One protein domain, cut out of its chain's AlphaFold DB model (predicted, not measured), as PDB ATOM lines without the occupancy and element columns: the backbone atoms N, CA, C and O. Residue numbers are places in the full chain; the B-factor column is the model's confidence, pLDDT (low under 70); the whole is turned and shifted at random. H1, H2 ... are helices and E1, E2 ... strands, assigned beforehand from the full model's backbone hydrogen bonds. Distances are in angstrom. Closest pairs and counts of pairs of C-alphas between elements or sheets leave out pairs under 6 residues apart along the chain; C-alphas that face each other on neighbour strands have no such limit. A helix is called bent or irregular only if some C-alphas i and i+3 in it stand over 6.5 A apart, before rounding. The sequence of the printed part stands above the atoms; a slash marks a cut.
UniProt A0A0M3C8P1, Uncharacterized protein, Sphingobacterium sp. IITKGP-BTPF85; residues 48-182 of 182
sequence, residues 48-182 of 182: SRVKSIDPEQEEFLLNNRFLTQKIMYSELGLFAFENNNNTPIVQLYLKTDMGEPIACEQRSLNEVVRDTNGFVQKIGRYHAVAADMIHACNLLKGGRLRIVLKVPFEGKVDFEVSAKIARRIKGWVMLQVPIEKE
ATOM      1  N   SER A  48      93.047 -30.428  -4.016       92.06
ATOM      2  CA  SER A  48      91.891 -29.650  -4.470       92.06
ATOM      3  C   SER A  48      91.360 -30.202  -5.787       92.06
ATOM      4  O   SER A  48      90.162 -30.460  -5.909       92.06
ATOM      5  N   ARG A  49      92.278 -30.513  -6.707       91.88
ATOM      6  CA  ARG A  49      91.979 -31.176  -7.970       91.88
ATOM      7  C   ARG A  49      91.389 -32.562  -7.751       91.88
ATOM      8  O   ARG A  49      90.338 -32.857  -8.308       91.88
ATOM      9  N   VAL A  50      91.997 -33.380  -6.887       92.50
ATOM     10  CA  VAL A  50      91.484 -34.733  -6.603       92.50
ATOM     11  C   VAL A  50      90.067 -34.693  -6.026       92.50
ATOM     12  O   VAL A  50      89.233 -35.501  -6.413       92.50
ATOM     13  N   LYS A  51      89.754 -33.732  -5.145       92.25
ATOM     14  CA  LYS A  51      88.394 -33.566  -4.601       92.25
ATOM     15  C   LYS A  51      87.349 -33.165  -5.648       92.25
ATOM     16  O   LYS A  51      86.172 -33.407  -5.415       92.25
ATOM     17  N   SER A  52      87.755 -32.502  -6.732       92.44
ATOM     18  CA  SER A  52      86.840 -32.054  -7.791       92.44
ATOM     19  C   SER A  52      86.558 -33.102  -8.868       92.44
ATOM     20  O   SER A  52      85.674 -32.883  -9.688       92.44
ATOM     21  N   ILE A  53      87.307 -34.207  -8.880       94.88
ATOM     22  CA  ILE A  53      87.117 -35.303  -9.833       94.88
ATOM     23  C   ILE A  53      85.790 -35.999  -9.531       94.88
ATOM     24  O   ILE A  53      85.561 -36.422  -8.397       94.88
ATOM     25  N   ASP A  54      84.949 -36.146 -10.554       94.12
ATOM     26  CA  ASP A  54      83.761 -36.998 -10.521       94.12
ATOM     27  C   ASP A  54      84.083 -38.335 -11.214       94.12
ATOM     28  O   ASP A  54      84.196 -38.372 -12.445       94.12
ATOM     29  N   PRO A  55      84.248 -39.442 -10.463       93.56
ATOM     30  CA  PRO A  55      84.635 -40.728 -11.041       93.56
ATOM     31  C   PRO A  55      83.629 -41.293 -12.053       93.56
ATOM     32  O   PRO A  55      84.001 -42.140 -12.861       93.56
ATOM     33  N   GLU A  56      82.376 -40.832 -12.019       94.50
ATOM     34  CA  GLU A  56      81.319 -41.259 -12.942       94.50
ATOM     35  C   GLU A  56      81.312 -40.463 -14.257       94.50
ATOM     36  O   GLU A  56      80.494 -40.737 -15.133       94.50
ATOM     37  N   GLN A  57      82.176 -39.453 -14.406       94.06
ATOM     38  CA  GLN A  57      82.280 -38.621 -15.616       94.06
ATOM     39  C   GLN A  57      83.683 -38.623 -16.235       94.06
ATOM     40  O   GLN A  57      83.848 -38.193 -17.376       94.06
ATOM     41  N   GLU A  58      84.686 -39.104 -15.506       94.56
ATOM     42  CA  GLU A  58      86.075 -39.140 -15.956       94.56
ATOM     43  C   GLU A  58      86.438 -40.505 -16.549       94.56
ATOM     44  O   GLU A  58      86.094 -41.563 -16.014       94.56
ATOM     45  N   GLU A  59      87.169 -40.472 -17.659       94.00
ATOM     46  CA  GLU A  59      87.531 -41.654 -18.434       94.00
ATOM     47  C   GLU A  59      89.042 -41.875 -18.402       94.00
ATOM     48  O   GLU A  59      89.846 -40.985 -18.688       94.00
ATOM     49  N   PHE A  60      89.443 -43.105 -18.110       93.75
ATOM     50  CA  PHE A  60      90.793 -43.590 -18.318       93.75
ATOM     51  C   PHE A  60      90.887 -44.216 -19.706       93.75
ATOM     52  O   PHE A  60      90.182 -45.177 -20.031       93.75
ATOM     53  N   LEU A  61      91.760 -43.655 -20.541       88.81
ATOM     54  CA  LEU A  61      92.002 -44.183 -21.872       88.81
ATOM     55  C   LEU A  61      92.939 -45.388 -21.777       88.81
ATOM     56  O   LEU A  61      94.153 -45.242 -21.626       88.81
ATOM     57  N   LEU A  62      92.364 -46.579 -21.906       83.38
ATOM     58  CA  LEU A  62      93.116 -47.804 -22.096       83.38
ATOM     59  C   LEU A  62      93.324 -48.002 -23.591       83.38
ATOM     60  O   LEU A  62      92.461 -48.497 -24.310       83.38
ATOM     61  N   ASN A  63      94.473 -47.568 -24.074       71.12
ATOM     62  CA  ASN A  63      94.898 -47.890 -25.418       71.12
ATOM     63  C   ASN A  63      95.860 -49.080 -25.331       71.12
ATOM     64  O   ASN A  63      96.677 -49.153 -24.418       71.12
ATOM     65  N   ASN A  64      95.711 -50.064 -26.208       65.62
ATOM     66  CA  ASN A  64      96.742 -51.052 -26.484       65.62
ATOM     67  C   ASN A  64      96.763 -51.340 -27.992       65.62
ATOM     68  O   ASN A  64      95.848 -50.963 -28.725       65.62
ATOM     69  N   ARG A  65      97.788 -52.058 -28.473       61.38
ATOM     70  CA  ARG A  65      97.977 -52.364 -29.910       61.38
ATOM     71  C   ARG A  65      96.755 -52.977 -30.620       61.38
ATOM     72  O   ARG A  65      96.718 -52.960 -31.847       61.38
ATOM     73  N   PHE A  66      95.813 -53.552 -29.882       60.81
ATOM     74  CA  PHE A  66      94.659 -54.298 -30.374       60.81
ATOM     75  C   PHE A  66      93.310 -53.649 -30.030       60.81
ATOM     76  O   PHE A  66      92.319 -53.978 -30.679       60.81
ATOM     77  N   LEU A  67      93.248 -52.754 -29.036       67.50
ATOM     78  CA  LEU A  67      92.002 -52.142 -28.583       67.50
ATOM     79  C   LEU A  67      92.246 -50.763 -27.960       67.50
ATOM     80  O   LEU A  67      93.088 -50.612 -27.081       67.50
ATOM     81  N   THR A  68      91.434 -49.785 -28.357       80.25
ATOM     82  CA  THR A  68      91.259 -48.537 -27.610       80.25
ATOM     83  C   THR A  68      89.924 -48.611 -26.878       80.25
ATOM     84  O   THR A  68      88.866 -48.615 -27.507       80.25
ATOM     85  N   GLN A  69      89.974 -48.683 -25.554       86.81
ATOM     86  CA  GLN A  69      88.821 -48.736 -24.668       86.81
ATOM     87  C   GLN A  69      88.871 -47.569 -23.681       86.81
ATOM     88  O   GLN A  69      89.927 -47.181 -23.190       86.81
ATOM     89  N   LYS A  70      87.704 -47.004 -23.390       90.25
ATOM     90  CA  LYS A  70      87.519 -46.039 -22.308       90.25
ATOM     91  C   LYS A  70      86.966 -46.789 -21.106       90.25
ATOM     92  O   LYS A  70      86.008 -47.543 -21.263       90.25
ATOM     93  N   ILE A  71      87.601 -46.614 -19.955       92.81
ATOM     94  CA  ILE A  71      87.199 -47.215 -18.681       92.81
ATOM     95  C   ILE A  71      86.874 -46.070 -17.735       92.81
ATOM     96  O   ILE A  71      87.678 -45.146 -17.614       92.81
ATOM     97  N   MET A  72      85.717 -46.094 -17.084       95.50
ATOM     98  CA  MET A  72      85.352 -45.017 -16.165       95.50
ATOM     99  C   MET A  72      86.250 -45.049 -14.929       95.50
ATOM    100  O   MET A  72      86.671 -46.116 -14.478       95.50
ATOM    101  N   TYR A  73      86.534 -43.889 -14.338       96.56
ATOM    102  CA  TYR A  73      87.308 -43.839 -13.094       96.56
ATOM    103  C   TYR A  73      86.629 -44.637 -11.972       96.56
ATOM    104  O   TYR A  73      87.326 -45.265 -11.178       96.56
ATOM    105  N   SER A  74      85.292 -44.686 -11.952       95.50
ATOM    106  CA  SER A  74      84.500 -45.497 -11.017       95.50
ATOM    107  C   SER A  74      84.713 -47.014 -11.145       95.50
ATOM    108  O   SER A  74      84.363 -47.755 -10.220       95.50
ATOM    109  N   GLU A  75      85.321 -47.483 -12.242       95.19
ATOM    110  CA  GLU A  75      85.653 -48.890 -12.503       95.19
ATOM    111  C   GLU A  75      87.119 -49.237 -12.194       95.19
ATOM    112  O   GLU A  75      87.481 -50.418 -12.145       95.19
ATOM    113  N   LEU A  76      87.980 -48.238 -11.977       96.00
ATOM    114  CA  LEU A  76      89.403 -48.452 -11.716       96.00
ATOM    115  C   LEU A  76      89.622 -49.091 -10.342       96.00
ATOM    116  O   LEU A  76      89.073 -48.650  -9.337       96.00
ATOM    117  N   GLY A  77      90.467 -50.121 -10.294       95.25
ATOM    118  CA  GLY A  77      90.808 -50.821  -9.060       95.25
ATOM    119  C   GLY A  77      92.257 -50.587  -8.635       95.25
ATOM    120  O   GLY A  77      92.614 -49.615  -7.960       95.25
ATOM    121  N   LEU A  78      93.103 -51.530  -9.039       95.88
ATOM    122  CA  LEU A  78      94.522 -51.606  -8.709       95.88
ATOM    123  C   LEU A  78      95.334 -51.632 -10.003       95.88
ATOM    124  O   LEU A  78      95.007 -52.354 -10.936       95.88
ATOM    125  N   PHE A  79      96.435 -50.895 -10.025       96.50
ATOM    126  CA  PHE A  79      97.449 -50.986 -11.061       96.50
ATOM    127  C   PHE A  79      98.691 -51.673 -10.503       96.50
ATOM    128  O   PHE A  79      99.233 -51.241  -9.480       96.50
ATOM    129  N   ALA A  80      99.160 -52.705 -11.195       95.50
ATOM    130  CA  ALA A  80     100.406 -53.396 -10.893       95.50
ATOM    131  C   ALA A  80     101.445 -53.103 -11.978       95.50
ATOM    132  O   ALA A  80     101.115 -53.015 -13.159       95.50
ATOM    133  N   PHE A  81     102.700 -52.932 -11.574       95.38
ATOM    134  CA  PHE A  81     103.827 -52.789 -12.485       95.38
ATOM    135  C   PHE A  81     104.719 -54.015 -12.404       95.38
ATOM    136  O   PHE A  81     105.222 -54.358 -11.334       95.38
ATOM    137  N   GLU A  82     104.980 -54.604 -13.562       92.38
ATOM    138  CA  GLU A  82     105.887 -55.725 -13.732       92.38
ATOM    139  C   GLU A  82     106.935 -55.365 -14.782       92.38
ATOM    140  O   GLU A  82     106.638 -54.741 -15.800       92.38
ATOM    141  N   ASN A  83     108.181 -55.765 -14.546       88.31
ATOM    142  CA  ASN A  83     109.233 -55.673 -15.550       88.31
ATOM    143  C   ASN A  83     109.629 -57.093 -15.952       88.31
ATOM    144  O   ASN A  83     110.429 -57.730 -15.268       88.31
ATOM    145  N   ASN A  84     109.033 -57.598 -17.030       81.88
ATOM    146  CA  ASN A  84     109.288 -58.946 -17.524       81.88
ATOM    147  C   ASN A  84     110.231 -58.878 -18.729       81.88
ATOM    148  O   ASN A  84     109.901 -58.259 -19.740       81.88
ATOM    149  N   ASN A  85     111.412 -59.495 -18.627       82.75
ATOM    150  CA  ASN A  85     112.409 -59.547 -19.703       82.75
ATOM    151  C   ASN A  85     112.704 -58.169 -20.325       82.75
ATOM    152  O   ASN A  85     112.726 -58.009 -21.546       82.75
ATOM    153  N   ASN A  86     112.907 -57.162 -19.469       81.19
ATOM    154  CA  ASN A  86     113.174 -55.773 -19.855       81.19
ATOM    155  C   ASN A  86     112.021 -55.084 -20.616       81.19
ATOM    156  O   ASN A  86     112.222 -54.064 -21.278       81.19
ATOM    157  N   THR A  87     110.811 -55.642 -20.529       83.94
ATOM    158  CA  THR A  87     109.583 -55.037 -21.040       83.94
ATOM    159  C   THR A  87     108.740 -54.580 -19.848       83.94
ATOM    160  O   THR A  87     108.185 -55.426 -19.140       83.94
ATOM    161  N   PRO A  88     108.645 -53.261 -19.590       89.00
ATOM    162  CA  PRO A  88     107.770 -52.737 -18.551       89.00
ATOM    163  C   PRO A  88     106.310 -52.916 -18.966       89.00
ATOM    164  O   PRO A  88     105.914 -52.496 -20.056       89.00
ATOM    165  N   ILE A  89     105.519 -53.519 -18.088       91.62
ATOM    166  CA  ILE A  89     104.091 -53.750 -18.281       91.62
ATOM    167  C   ILE A  89     103.364 -53.180 -17.070       91.62
ATOM    168  O   ILE A  89     103.698 -53.481 -15.923       91.62
ATOM    169  N   VAL A  90     102.355 -52.352 -17.330       94.00
ATOM    170  CA  VAL A  90     101.377 -51.950 -16.324       94.00
ATOM    171  C   VAL A  90     100.100 -52.742 -16.571       94.00
ATOM    172  O   VAL A  90      99.619 -52.819 -17.697       94.00
ATOM    173  N   GLN A  91      99.563 -53.339 -15.518       94.50
ATOM    174  CA  GLN A  91      98.326 -54.108 -15.537       94.50
ATOM    175  C   GLN A  91      97.272 -53.392 -14.701       94.50
ATOM    176  O   GLN A  91      97.566 -52.982 -13.580       94.50
ATOM    177  N   LEU A  92      96.058 -53.267 -15.226       94.69
ATOM    178  CA  LEU A  92      94.882 -52.783 -14.514       94.69
ATOM    179  C   LEU A  92      94.020 -53.967 -14.072       94.69
ATOM    180  O   LEU A  92      93.557 -54.746 -14.899       94.69
ATOM    181  N   TYR A  93      93.749 -54.040 -12.777       94.69
ATOM    182  CA  TYR A  93      92.695 -54.857 -12.194       94.69
ATOM    183  C   TYR A  93      91.488 -53.961 -11.940       94.69
ATOM    184  O   TYR A  93      91.606 -52.930 -11.265       94.69
ATOM    185  N   LEU A  94      90.337 -54.337 -12.489       94.50
ATOM    186  CA  LEU A  94      89.108 -53.578 -12.309       94.50
ATOM    187  C   LEU A  94      88.620 -53.693 -10.864       94.50
ATOM    188  O   LEU A  94      88.864 -54.669 -10.157       94.50
ATOM    189  N   LYS A  95      87.869 -52.691 -10.420       92.75
ATOM    190  CA  LYS A  95      87.244 -52.681  -9.094       92.75
ATOM    191  C   LYS A  95      86.347 -53.891  -8.843       92.75
ATOM    192  O   LYS A  95      86.186 -54.303  -7.702       92.75
ATOM    193  N   THR A  96      85.748 -54.445  -9.890       90.50
ATOM    194  CA  THR A  96      84.826 -55.582  -9.816       90.50
ATOM    195  C   THR A  96      85.506 -56.930 -10.031       90.50
ATOM    196  O   THR A  96      84.916 -57.947  -9.673       90.50
ATOM    197  N   ASP A  97      86.728 -56.955 -10.574       87.31
ATOM    198  CA  ASP A  97      87.399 -58.191 -10.961       87.31
ATOM    199  C   ASP A  97      88.922 -58.136 -10.764       87.31
ATOM    200  O   ASP A  97      89.622 -57.258 -11.268       87.31
ATOM    201  N   MET A  98      89.430 -59.134 -10.042       83.56
ATOM    202  CA  MET A  98      90.859 -59.344  -9.794       83.56
ATOM    203  C   MET A  98      91.428 -60.525 -10.600       83.56
ATOM    204  O   MET A  98      92.634 -60.752 -10.581       83.56
ATOM    205  N   GLY A  99      90.580 -61.324 -11.249       84.62
ATOM    206  CA  GLY A  99      90.990 -62.543 -11.943       84.62
ATOM    207  C   GLY A  99      91.682 -62.279 -13.276       84.62
ATOM    208  O   GLY A  99      92.591 -63.022 -13.641       84.62
ATOM    209  N   GLU A 100      91.285 -61.217 -13.977       87.62
ATOM    210  CA  GLU A 100      91.752 -60.929 -15.335       87.62
ATOM    211  C   GLU A 100      92.320 -59.502 -15.442       87.62
ATOM    212  O   GLU A 100      91.573 -58.545 -15.660       87.62
ATOM    213  N   PRO A 101      93.647 -59.317 -15.286       90.94
ATOM    214  CA  PRO A 101      94.261 -58.014 -15.492       90.94
ATOM    215  C   PRO A 101      94.245 -57.600 -16.964       90.94
ATOM    216  O   PRO A 101      94.535 -58.389 -17.866       90.94
ATOM    217  N   ILE A 102      94.015 -56.312 -17.201       91.38
ATOM    218  CA  ILE A 102      94.076 -55.695 -18.524       91.38
ATOM    219  C   ILE A 102      95.439 -55.022 -18.685       91.38
ATOM    220  O   ILE A 102      95.820 -54.168 -17.885       91.38
ATOM    221  N   ALA A 103      96.187 -55.386 -19.726       90.56
ATOM    222  CA  ALA A 103      97.453 -54.728 -20.033       90.56
ATOM    223  C   ALA A 103      97.218 -53.286 -20.518       90.56
ATOM    224  O   ALA A 103      96.501 -53.060 -21.497       90.56
ATOM    225  N   CYS A 104      97.865 -52.335 -19.853       90.56
ATOM    226  CA  CYS A 104      97.824 -50.910 -20.156       90.56
ATOM    227  C   CYS A 104      98.963 -50.504 -21.104       90.56
ATOM    228  O   CYS A 104     100.020 -51.137 -21.140       90.56
ATOM    229  N   GLU A 105      98.789 -49.399 -21.832       86.75
ATOM    230  CA  GLU A 105      99.869 -48.791 -22.625       86.75
ATOM    231  C   GLU A 105     100.903 -48.043 -21.785       86.75
ATOM    232  O   GLU A 105     102.052 -47.899 -22.216       86.75
ATOM    233  N   GLN A 106     100.502 -47.558 -20.608       90.00
ATOM    234  CA  GLN A 106     101.390 -46.846 -19.702       90.00
ATOM    235  C   GLN A 106     102.599 -47.719 -19.360       90.00
ATOM    236  O   GLN A 106     102.476 -48.888 -18.997       90.00
ATOM    237  N   ARG A 107     103.791 -47.129 -19.441       89.19
ATOM    238  CA  ARG A 107     105.060 -47.828 -19.180       89.19
ATOM    239  C   ARG A 107     105.510 -47.710 -17.733       89.19
ATOM    240  O   ARG A 107     106.511 -48.305 -17.342       89.19
ATOM    241  N   SER A 108     104.805 -46.912 -16.935       93.38
ATOM    242  CA  SER A 108     105.082 -46.747 -15.516       93.38
ATOM    243  C   SER A 108     103.830 -46.347 -14.745       93.38
ATOM    244  O   SER A 108     102.910 -45.733 -15.279       93.38
ATOM    245  N   LEU A 109     103.839 -46.607 -13.439       95.88
ATOM    246  CA  LEU A 109     102.770 -46.140 -12.556       95.88
ATOM    247  C   LEU A 109     102.723 -44.610 -12.441       95.88
ATOM    248  O   LEU A 109     101.682 -44.067 -12.100       95.88
ATOM    249  N   ASN A 110     103.820 -43.899 -12.726       94.69
ATOM    250  CA  ASN A 110     103.813 -42.434 -12.727       94.69
ATOM    251  C   ASN A 110     102.965 -41.884 -13.884       94.69
ATOM    252  O   ASN A 110     102.271 -40.886 -13.707       94.69
ATOM    253  N   GLU A 111     102.992 -42.543 -15.046       94.25
ATOM    254  CA  GLU A 111     102.113 -42.189 -16.165       94.25
ATOM    255  C   GLU A 111     100.649 -42.393 -15.779       94.25
ATOM    256  O   GLU A 111      99.854 -41.489 -15.982       94.25
ATOM    257  N   VAL A 112     100.315 -43.498 -15.102       95.38
ATOM    258  CA  VAL A 112      98.955 -43.723 -14.582       95.38
ATOM    259  C   VAL A 112      98.524 -42.608 -13.625       95.38
ATOM    260  O   VAL A 112      97.432 -42.067 -13.770       95.38
ATOM    261  N   VAL A 113      99.366 -42.224 -12.659       95.50
ATOM    262  CA  VAL A 113      99.048 -41.138 -11.708       95.50
ATOM    263  C   VAL A 113      98.783 -39.819 -12.439       95.50
ATOM    264  O   VAL A 113      97.833 -39.108 -12.111       95.50
ATOM    265  N   ARG A 114      99.600 -39.494 -13.444       94.19
ATOM    266  CA  ARG A 114      99.447 -38.278 -14.247       94.19
ATOM    267  C   ARG A 114      98.175 -38.317 -15.092       94.19
ATOM    268  O   ARG A 114      97.404 -37.365 -15.057       94.19
ATOM    269  N   ASP A 115      97.960 -39.407 -15.821       93.88
ATOM    270  CA  ASP A 115      96.836 -39.576 -16.744       93.88
ATOM    271  C   ASP A 115      95.495 -39.658 -15.988       93.88
ATOM    272  O   ASP A 115      94.456 -39.296 -16.530       93.88
ATOM    273  N   THR A 116      95.529 -40.064 -14.712       95.00
ATOM    274  CA  THR A 116      94.367 -40.064 -13.805       95.00
ATOM    275  C   THR A 116      94.224 -38.786 -12.975       95.00
ATOM    276  O   THR A 116      93.415 -38.723 -12.048       95.00
ATOM    277  N   ASN A 117      95.037 -37.761 -13.251       94.00
ATOM    278  CA  ASN A 117      95.026 -36.484 -12.536       94.00
ATOM    279  C   ASN A 117      95.157 -36.625 -11.006       94.00
ATOM    280  O   ASN A 117      94.648 -35.802 -10.243       94.00
ATOM    281  N   GLY A 118      95.849 -37.674 -10.553       93.56
ATOM    282  CA  GLY A 118      96.053 -37.989  -9.145       93.56
ATOM    283  C   GLY A 118      94.905 -38.731  -8.457       93.56
ATOM    284  O   GLY A 118      95.017 -38.978  -7.253       93.56
ATOM    285  N   PHE A 119      93.841 -39.110  -9.180       96.25
ATOM    286  CA  PHE A 119      92.796 -40.003  -8.666       96.25
ATOM    287  C   PHE A 119      93.373 -41.371  -8.280       96.25
ATOM    288  O   PHE A 119      93.038 -41.907  -7.224       96.25
ATOM    289  N   VAL A 120      94.307 -41.891  -9.081       97.25
ATOM    290  CA  VAL A 120      95.135 -43.050  -8.730       97.25
ATOM    291  C   VAL A 120      96.453 -42.564  -8.133       97.25
ATOM    292  O   VAL A 120      97.060 -41.620  -8.638       97.25
ATOM    293  N   GLN A 121      96.929 -43.218  -7.069       97.12
ATOM    294  CA  GLN A 121      98.224 -42.913  -6.450       97.12
ATOM    295  C   GLN A 121      99.075 -44.156  -6.228       97.12
ATOM    296  O   GLN A 121      98.588 -45.212  -5.830       97.12
ATOM    297  N   LYS A 122     100.390 -44.004  -6.420       96.56
ATOM    298  CA  LYS A 122     101.371 -45.032  -6.048       96.56
ATOM    299  C   LYS A 122     101.401 -45.209  -4.535       96.56
ATOM    300  O   LYS A 122     101.699 -44.261  -3.803       96.56
ATOM    301  N   ILE A 123     101.205 -46.449  -4.106       95.12
ATOM    302  CA  ILE A 123     101.321 -46.889  -2.710       95.12
ATOM    303  C   ILE A 123     102.590 -47.723  -2.469       95.12
ATOM    304  O   ILE A 123     102.937 -48.028  -1.333       95.12
ATOM    305  N   GLY A 124     103.336 -48.035  -3.531       93.12
ATOM    306  CA  GLY A 124     104.622 -48.723  -3.474       93.12
ATOM    307  C   GLY A 124     105.402 -48.583  -4.781       93.12
ATOM    308  O   GLY A 124     105.041 -47.793  -5.655       93.12
ATOM    309  N   ARG A 125     106.473 -49.374  -4.919       91.31
ATOM    310  CA  ARG A 125     107.254 -49.457  -6.166       91.31
ATOM    311  C   ARG A 125     106.455 -50.106  -7.299       91.31
ATOM    312  O   ARG A 125     106.529 -49.646  -8.431       91.31
ATOM    313  N   TYR A 126     105.680 -51.133  -6.963       94.44
ATOM    314  CA  TYR A 126     105.000 -52.002  -7.929       94.44
ATOM    315  C   TYR A 126     103.482 -51.821  -7.969       94.44
ATOM    316  O   TYR A 126     102.830 -52.476  -8.768       94.44
ATOM    317  N   HIS A 127     102.912 -50.938  -7.141       96.25
ATOM    318  CA  HIS A 127     101.460 -50.813  -7.007       96.25
ATOM    319  C   HIS A 127     100.993 -49.359  -6.939       96.25
ATOM    320  O   HIS A 127     101.581 -48.528  -6.232       96.25
ATOM    321  N   ALA A 128      99.899 -49.073  -7.642       97.12
ATOM    322  CA  ALA A 128      99.130 -47.842  -7.538       97.12
ATOM    323  C   ALA A 128      97.636 -48.160  -7.444       97.12
ATOM    324  O   ALA A 128      97.173 -49.125  -8.035       97.12
ATOM    325  N   VAL A 129      96.884 -47.377  -6.680       96.94
ATOM    326  CA  VAL A 129      95.496 -47.691  -6.314       96.94
ATOM    327  C   VAL A 129      94.598 -46.488  -6.568       96.94
ATOM    328  O   VAL A 129      95.008 -45.355  -6.303       96.94
ATOM    329  N   ALA A 130      93.390 -46.736  -7.080       96.69
ATOM    330  CA  ALA A 130      92.338 -45.731  -7.194       96.69
ATOM    331  C   ALA A 130      91.850 -45.282  -5.808       96.69
ATOM    332  O   ALA A 130      91.702 -46.096  -4.898       96.69
ATOM    333  N   ALA A 131      91.618 -43.979  -5.622       94.88
ATOM    334  CA  ALA A 131      91.302 -43.421  -4.306       94.88
ATOM    335  C   ALA A 131      90.093 -44.105  -3.651       94.88
ATOM    336  O   ALA A 131      90.135 -44.486  -2.482       94.88
ATOM    337  N   ASP A 132      89.035 -44.320  -4.423       93.69
ATOM    338  CA  ASP A 132      87.784 -44.901  -3.950       93.69
ATOM    339  C   ASP A 132      87.898 -46.389  -3.578       93.69
ATOM    340  O   ASP A 132      86.974 -46.923  -2.964       93.69
ATOM    341  N   MET A 133      89.009 -47.061  -3.888       95.31
ATOM    342  CA  MET A 133      89.261 -48.447  -3.490       95.31
ATOM    343  C   MET A 133      89.758 -48.595  -2.059       95.31
ATOM    344  O   MET A 133      89.769 -49.711  -1.540       95.31
ATOM    345  N   ILE A 134      90.157 -47.509  -1.400       95.50
ATOM    346  CA  ILE A 134      90.627 -47.567  -0.017       95.50
ATOM    347  C   ILE A 134      89.437 -47.855   0.903       95.50
ATOM    348  O   ILE A 134      88.464 -47.101   0.944       95.50
ATOM    349  N   HIS A 135      89.519 -48.958   1.643       95.12
ATOM    350  CA  HIS A 135      88.530 -49.343   2.646       95.12
ATOM    351  C   HIS A 135      88.909 -48.843   4.041       95.12
ATOM    352  O   HIS A 135      88.064 -48.303   4.749       95.12
ATOM    353  N   ALA A 136      90.178 -49.000   4.421       95.19
ATOM    354  CA  ALA A 136      90.694 -48.575   5.716       95.19
ATOM    355  C   ALA A 136      92.182 -48.214   5.627       95.19
ATOM    356  O   ALA A 136      92.898 -48.657   4.723       95.19
ATOM    357  N   CYS A 137      92.652 -47.404   6.577       96.69
ATOM    358  CA  CYS A 137      94.057 -47.034   6.678       96.69
ATOM    359  C   CYS A 137      94.502 -46.917   8.137       96.69
ATOM    360  O   CYS A 137      93.954 -46.116   8.893       96.69
ATOM    361  N   ASN A 138      95.558 -47.647   8.497       96.38
ATOM    362  CA  ASN A 138      96.119 -47.650   9.847       96.38
ATOM    363  C   ASN A 138      97.529 -47.057   9.847       96.38
ATOM    364  O   ASN A 138      98.373 -47.401   9.018       96.38
ATOM    365  N   LEU A 139      97.808 -46.178  10.804       96.38
ATOM    366  CA  LEU A 139      99.134 -45.651  11.079       96.38
ATOM    367  C   LEU A 139      99.937 -46.676  11.874       96.38
ATOM    368  O   LEU A 139      99.664 -46.928  13.045       96.38
ATOM    369  N   LEU A 140     100.983 -47.194  11.242       95.12
ATOM    370  CA  LEU A 140     101.926 -48.115  11.854       95.12
ATOM    371  C   LEU A 140     103.093 -47.359  12.508       95.12
ATOM    372  O   LEU A 140     103.364 -46.177  12.250       95.12
ATOM    373  N   LYS A 141     103.881 -48.087  13.305       93.06
ATOM    374  CA  LYS A 141     105.143 -47.581  13.865       93.06
ATOM    375  C   LYS A 141     106.088 -47.070  12.770       93.06
ATOM    376  O   LYS A 141     106.189 -47.637  11.678       93.06
ATOM    377  N   GLY A 142     106.814 -45.999  13.095       92.19
ATOM    378  CA  GLY A 142     107.770 -45.359  12.187       92.19
ATOM    379  C   GLY A 142     107.128 -44.492  11.099       92.19
ATOM    380  O   GLY A 142     107.811 -44.120  10.152       92.19
ATOM    381  N   GLY A 143     105.833 -44.169  11.213       92.88
ATOM    382  CA  GLY A 143     105.127 -43.315  10.251       92.88
ATOM    383  C   GLY A 143     104.753 -44.018   8.943       92.88
ATOM    384  O   GLY A 143     104.458 -43.344   7.958       92.88
ATOM    385  N   ARG A 144     104.797 -45.354   8.927       95.88
ATOM    386  CA  ARG A 144     104.300 -46.197   7.832       95.88
ATOM    387  C   ARG A 144     102.772 -46.270   7.881       95.88
ATOM    388  O   ARG A 144     102.187 -46.029   8.933       95.88
ATOM    389  N   LEU A 145     102.135 -46.621   6.769       96.38
ATOM    390  CA  LEU A 145     100.687 -46.857   6.719       96.38
ATOM    391  C   LEU A 145     100.411 -48.300   6.302       96.38
ATOM    392  O   LEU A 145     101.137 -48.828   5.467       96.38
ATOM    393  N   ARG A 146      99.361 -48.915   6.842       96.12
ATOM    394  CA  ARG A 146      98.735 -50.110   6.267       96.12
ATOM    395  C   ARG A 146      97.467 -49.670   5.556       96.12
ATOM    396  O   ARG A 146      96.590 -49.108   6.204       96.12
ATOM    397  N   ILE A 147      97.389 -49.897   4.250       95.56
ATOM    398  CA  ILE A 147      96.205 -49.604   3.438       95.56
ATOM    399  C   ILE A 147      95.495 -50.920   3.136       95.56
ATOM    400  O   ILE A 147      96.111 -51.836   2.590       95.56
ATOM    401  N   VAL A 148      94.208 -50.975   3.470       94.56
ATOM    402  CA  VAL A 148      93.308 -52.091   3.164       94.56
ATOM    403  C   VAL A 148      92.376 -51.655   2.042       94.56
ATOM    404  O   VAL A 148      91.808 -50.559   2.092       94.56
ATOM    405  N   LEU A 149      92.228 -52.497   1.022       93.88
ATOM    406  CA  LEU A 149      91.367 -52.226  -0.127       93.88
ATOM    407  C   LEU A 149      89.976 -52.845   0.038       93.88
ATOM    408  O   LEU A 149      89.792 -53.795   0.792       93.88
ATOM    409  N   LYS A 150      88.996 -52.313  -0.697       93.25
ATOM    410  CA  LYS A 150      87.633 -52.858  -0.788       93.25
ATOM    411  C   LYS A 150      87.613 -54.211  -1.518       93.25
ATOM    412  O   LYS A 150      88.506 -54.522  -2.306       93.25
ATOM    413  N   VAL A 151      86.562 -55.005  -1.295       85.06
ATOM    414  CA  VAL A 151      86.240 -56.216  -2.082       85.06
ATOM    415  C   VAL A 151      86.282 -55.892  -3.586       85.06
ATOM    416  O   VAL A 151      85.753 -54.848  -3.971       85.06
ATOM    417  N   PRO A 152      86.892 -56.749  -4.433       84.69
ATOM    418  CA  PRO A 152      87.368 -58.116  -4.175       84.69
ATOM    419  C   PRO A 152      88.772 -58.242  -3.559       84.69
ATOM    420  O   PRO A 152      89.234 -59.370  -3.378       84.69
ATOM    421  N   PHE A 153      89.443 -57.131  -3.240       82.50
ATOM    422  CA  PHE A 153      90.841 -57.083  -2.774       82.50
ATOM    423  C   PHE A 153      91.011 -57.223  -1.255       82.50
ATOM    424  O   PHE A 153      92.096 -57.577  -0.789       82.50
ATOM    425  N   GLU A 154      89.944 -56.982  -0.495       77.75
ATOM    426  CA  GLU A 154      89.929 -57.080   0.966       77.75
ATOM    427  C   GLU A 154      90.433 -58.445   1.469       77.75
ATOM    428  O   GLU A 154      90.051 -59.497   0.951       77.75
ATOM    429  N   GLY A 155      91.321 -58.429   2.471       68.69
ATOM    430  CA  GLY A 155      91.873 -59.629   3.115       68.69
ATOM    431  C   GLY A 155      92.816 -60.468   2.244       68.69
ATOM    432  O   GLY A 155      93.390 -61.442   2.728       68.69
ATOM    433  N   LYS A 156      92.992 -60.101   0.970       71.25
ATOM    434  CA  LYS A 156      93.934 -60.744   0.044       71.25
ATOM    435  C   LYS A 156      95.214 -59.940  -0.109       71.25
ATOM    436  O   LYS A 156      96.281 -60.531  -0.249       71.25
ATOM    437  N   VAL A 157      95.106 -58.609  -0.095       70.19
ATOM    438  CA  VAL A 157      96.251 -57.716  -0.275       70.19
ATOM    439  C   VAL A 157      96.155 -56.527   0.677       70.19
ATOM    440  O   VAL A 157      95.412 -55.577   0.436       70.19
ATOM    441  N   ASP A 158      96.959 -56.576   1.736       83.19
ATOM    442  CA  ASP A 158      97.214 -55.433   2.609       83.19
ATOM    443  C   ASP A 158      98.538 -54.790   2.205       83.19
ATOM    444  O   ASP A 158      99.572 -55.457   2.101       83.19
ATOM    445  N   PHE A 159      98.531 -53.475   1.997       91.88
ATOM    446  CA  PHE A 159      99.725 -52.762   1.558       91.88
ATOM    447  C   PHE A 159     100.379 -52.026   2.720       91.88
ATOM    448  O   PHE A 159      99.846 -51.034   3.221       91.88
ATOM    449  N   GLU A 160     101.576 -52.465   3.113       94.56
ATOM    450  CA  GLU A 160     102.441 -51.678   3.991       94.56
ATOM    451  C   GLU A 160     103.214 -50.631   3.182       94.56
ATOM    452  O   GLU A 160     104.145 -50.920   2.429       94.56
ATOM    453  N   VAL A 161     102.830 -49.374   3.368       94.81
ATOM    454  CA  VAL A 161     103.395 -48.212   2.695       94.81
ATOM    455  C   VAL A 161     104.536 -47.633   3.527       94.81
ATOM    456  O   VAL A 161     104.388 -47.340   4.718       94.81
ATOM    457  N   SER A 162     105.691 -47.418   2.890       95.00
ATOM    458  CA  SER A 162     106.864 -46.818   3.538       95.00
ATOM    459  C   SER A 162     106.568 -45.412   4.073       95.00
ATOM    460  O   SER A 162     105.739 -44.690   3.525       95.00
ATOM    461  N   ALA A 163     107.300 -44.969   5.099       94.38
ATOM    462  CA  ALA A 163     107.104 -43.641   5.689       94.38
ATOM    463  C   ALA A 163     107.272 -42.489   4.673       94.38
ATOM    464  O   ALA A 163     106.625 -41.447   4.794       94.38
ATOM    465  N   LYS A 164     108.122 -42.683   3.652       93.81
ATOM    466  CA  LYS A 164     108.326 -41.716   2.564       93.81
ATOM    467  C   LYS A 164     107.055 -41.557   1.728       93.81
ATOM    468  O   LYS A 164     106.572 -40.439   1.570       93.81
ATOM    469  N   ILE A 165     106.503 -42.667   1.235       93.62
ATOM    470  CA  ILE A 165     105.284 -42.648   0.416       93.62
ATOM    471  C   ILE A 165     104.091 -42.224   1.274       93.62
ATOM    472  O   ILE A 165     103.324 -41.362   0.856       93.62
ATOM    473  N   ALA A 166     103.990 -42.739   2.502       95.19
ATOM    474  CA  ALA A 166     102.954 -42.389   3.468       95.19
ATOM    475  C   ALA A 166     102.851 -40.878   3.681       95.19
ATOM    476  O   ALA A 166     101.757 -40.329   3.615       95.19
ATOM    477  N   ARG A 167     103.982 -40.183   3.876       94.25
ATOM    478  CA  ARG A 167     103.999 -38.719   4.030       94.25
ATOM    479  C   ARG A 167     103.383 -38.006   2.825       94.25
ATOM    480  O   ARG A 167     102.648 -37.046   3.022       94.25
ATOM    481  N   ARG A 168     103.663 -38.489   1.613       93.88
ATOM    482  CA  ARG A 168     103.149 -37.920   0.361       93.88
ATOM    483  C   ARG A 168     101.652 -38.177   0.187       93.88
ATOM    484  O   ARG A 168     100.915 -37.256  -0.136       93.88
ATOM    485  N   ILE A 169     101.196 -39.408   0.418       95.38
ATOM    486  CA  ILE A 169      99.809 -39.810   0.134       95.38
ATOM    487  C   ILE A 169      98.845 -39.566   1.301       95.38
ATOM    488  O   ILE A 169      97.643 -39.735   1.132       95.38
ATOM    489  N   LYS A 170      99.331 -39.163   2.482       95.06
ATOM    490  CA  LYS A 170      98.512 -39.029   3.699       95.06
ATOM    491  C   LYS A 170      97.243 -38.205   3.476       95.06
ATOM    492  O   LYS A 170      96.156 -38.654   3.818       95.06
ATOM    493  N   GLY A 171      97.389 -37.008   2.907       95.31
ATOM    494  CA  GLY A 171      96.258 -36.115   2.649       95.31
ATOM    495  C   GLY A 171      95.271 -36.697   1.639       95.31
ATOM    496  O   GLY A 171      94.070 -36.540   1.818       95.31
ATOM    497  N   TRP A 172      95.778 -37.417   0.636       96.44
ATOM    498  CA  TRP A 172      94.985 -38.102  -0.383       96.44
ATOM    499  C   TRP A 172      94.177 -39.267   0.205       96.44
ATOM    500  O   TRP A 172      92.974 -39.341  -0.024       96.44
ATOM    501  N   VAL A 173      94.788 -40.108   1.049       96.56
ATOM    502  CA  VAL A 173      94.079 -41.187   1.764       96.56
ATOM    503  C   VAL A 173      92.979 -40.618   2.664       96.56
ATOM    504  O   VAL A 173      91.861 -41.129   2.678       96.56
ATOM    505  N   MET A 174      93.272 -39.520   3.369       96.25
ATOM    506  CA  MET A 174      92.318 -38.846   4.255       96.25
ATOM    507  C   MET A 174      91.110 -38.230   3.533       96.25
ATOM    508  O   MET A 174      90.163 -37.822   4.203       96.25
ATOM    509  N   LEU A 175      91.115 -38.158   2.196       94.56
ATOM    510  CA  LEU A 175      89.917 -37.811   1.422       94.56
ATOM    511  C   LEU A 175      88.869 -38.926   1.442       94.56
ATOM    512  O   LEU A 175      87.695 -38.648   1.225       94.56
ATOM    513  N   GLN A 176      89.305 -40.163   1.674       94.50
ATOM    514  CA  GLN A 176      88.494 -41.369   1.539       94.50
ATOM    515  C   GLN A 176      88.140 -41.935   2.909       94.50
ATOM    516  O   GLN A 176      86.976 -42.213   3.188       94.50
ATOM    517  N   VAL A 177      89.143 -42.078   3.780       96.06
ATOM    518  CA  VAL A 177      88.993 -42.700   5.099       96.06
ATOM    519  C   VAL A 177      89.856 -41.992   6.146       96.06
ATOM    520  O   VAL A 177      90.945 -41.506   5.820       96.06
ATOM    521  N   PRO A 178      89.425 -41.921   7.419       95.62
ATOM    522  CA  PRO A 178      90.309 -41.487   8.493       95.62
ATOM    523  C   PRO A 178      91.496 -42.452   8.636       95.62
ATOM    524  O   PRO A 178      91.395 -43.635   8.322       95.62
ATOM    525  N   ILE A 179      92.631 -41.940   9.122       96.06
ATOM    526  CA  ILE A 179      93.793 -42.775   9.448       96.06
ATOM    527  C   ILE A 179      93.726 -43.122  10.932       96.06
ATOM    528  O   ILE A 179      93.896 -42.243  11.784       96.06
ATOM    529  N   GLU A 180      93.501 -44.394  11.226       94.56
ATOM    530  CA  GLU A 180      93.414 -44.909  12.589       94.56
ATOM    531  C   GLU A 180      94.807 -45.180  13.161       94.56
ATOM    532  O   GLU A 180      95.790 -45.292  12.430       94.56
ATOM    533  N   LYS A 181      94.927 -45.237  14.487       90.00
ATOM    534  CA  LYS A 181      96.171 -45.650  15.148       90.00
ATOM    535  C   LYS A 181      96.012 -47.099  15.578       90.00
ATOM    536  O   LYS A 181      95.041 -47.398  16.267       90.00
ATOM    537  N   GLU A 182      96.958 -47.941  15.174       74.75
ATOM    538  CA  GLU A 182      97.072 -49.319  15.668       74.75
ATOM    539  C   GLU A 182      97.622 -49.350  17.105       74.75
ATOM    540  O   GLU A 182      98.509 -48.515  17.428       74.75
TER     541      GLU A 182
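AT A GLANCE: This is residues 48 to 182 of the 182 residues of an uncharacterized protein of Sphingobacterium sp. IITKGP-BTPF85 (UniProt A0A0M3C8P1). Two sheets follow one another along the longest axis, each with a helix packed on it: a strongly twisted sheet of five strands with H2, and a sheet of four strands with H3 over one face. A two-stranded hairpin, E1 and E2, lies by the first sheet at the end far from E11, and H3 also reaches the first sheet at E6. The 135 printed residues have three named helices and eleven named strands, in the order H1 E1 E2 E3 E4 E5 H2 E6 E7 E8 E9 E10 H3 E11, and the class is mixed. The larger sheet, E5 E4 E3 E7 E6, is antiparallel; the other, E10 E9 E8 E11, is mixed. The whole is compact, with a radius of gyration of the C-alphas of 14.5 A and spans of 46 by 36 by 25 A.

IN THESE COORDINATES: H1, residues 48 to 52, begins at C-alpha 48 (91.891, -29.650, -4.470). E1 is residues 59 to 64 and E2 67 to 72. E3, residues 76 to 84, is 23.2 A long, and E4, 87 to 94, is 22.3 A. E5, 97 to 104, bends by 80 degrees at residue 100. H2 is residues 109 to 115, E6 120 to 122, E7 127 to 130, E8 134 to 139, E9 145 to 149 and E10 158 to 161. H3, residues 163 to 173, is 13.8 A long and irregular: C-alphas 168 and 171 are 7.5 A apart. E11, 179 to 181, ends at C-alpha 181 (96.171, -45.650, 15.148).

HOW THE PARTS SIT: E3, E4 and E5 form a meander, each strand the antiparallel neighbour of the one before; N 80 and O 91 are 2.9 A apart, N 92 and O 102 2.8 A. E7 is antiparallel to E3, with N 79 and O 128 at 2.8 A, and to E6, with N 129 and O 121 at 2.9 A. H2 is on this sheet; its closest C-alphas to E6 are those of Val 113 and Val 120, 5.3 A. In the hairpin E1 and E2, N 62 and O 69 are 2.8 A apart; the closest C-alphas of E1 and E5 are those of Leu 62 and Cys 104, 6.0 A. E8, E9 and E10 form a second meander, with N 138 and O 146 at 2.9 A and N 147 and O 159 at 2.9 A. E11 is parallel to E8, with N 180 and O 137 at 2.9 A. E10, H3 and E11 make a split strand-helix-strand unit, two strands running the same way with E9 and E8 between them; its crossover is right-handed. H3 makes two layers with this sheet, a helix on one face, at a height over the sheet of 8.9 A. It runs slantwise to the strands, at 44 degrees to E9 on the local plane. H1 and H3 are close but not clearly touching, Val 50 and Trp 172 having the closest C-alphas, 7.9 A. Every O i to N i+4 pair is within hydrogen-bond range in H1 and H2, and 4 of 7 in H3.

THE WHOLE: The C-alphas farthest apart, those of Phe 66 and Glu 182, are 46.4 A apart. The printed part has no cut and no long link. Mean pLDDT of the printed part is 91.1; residues 64 to 67 and 155 are under 70.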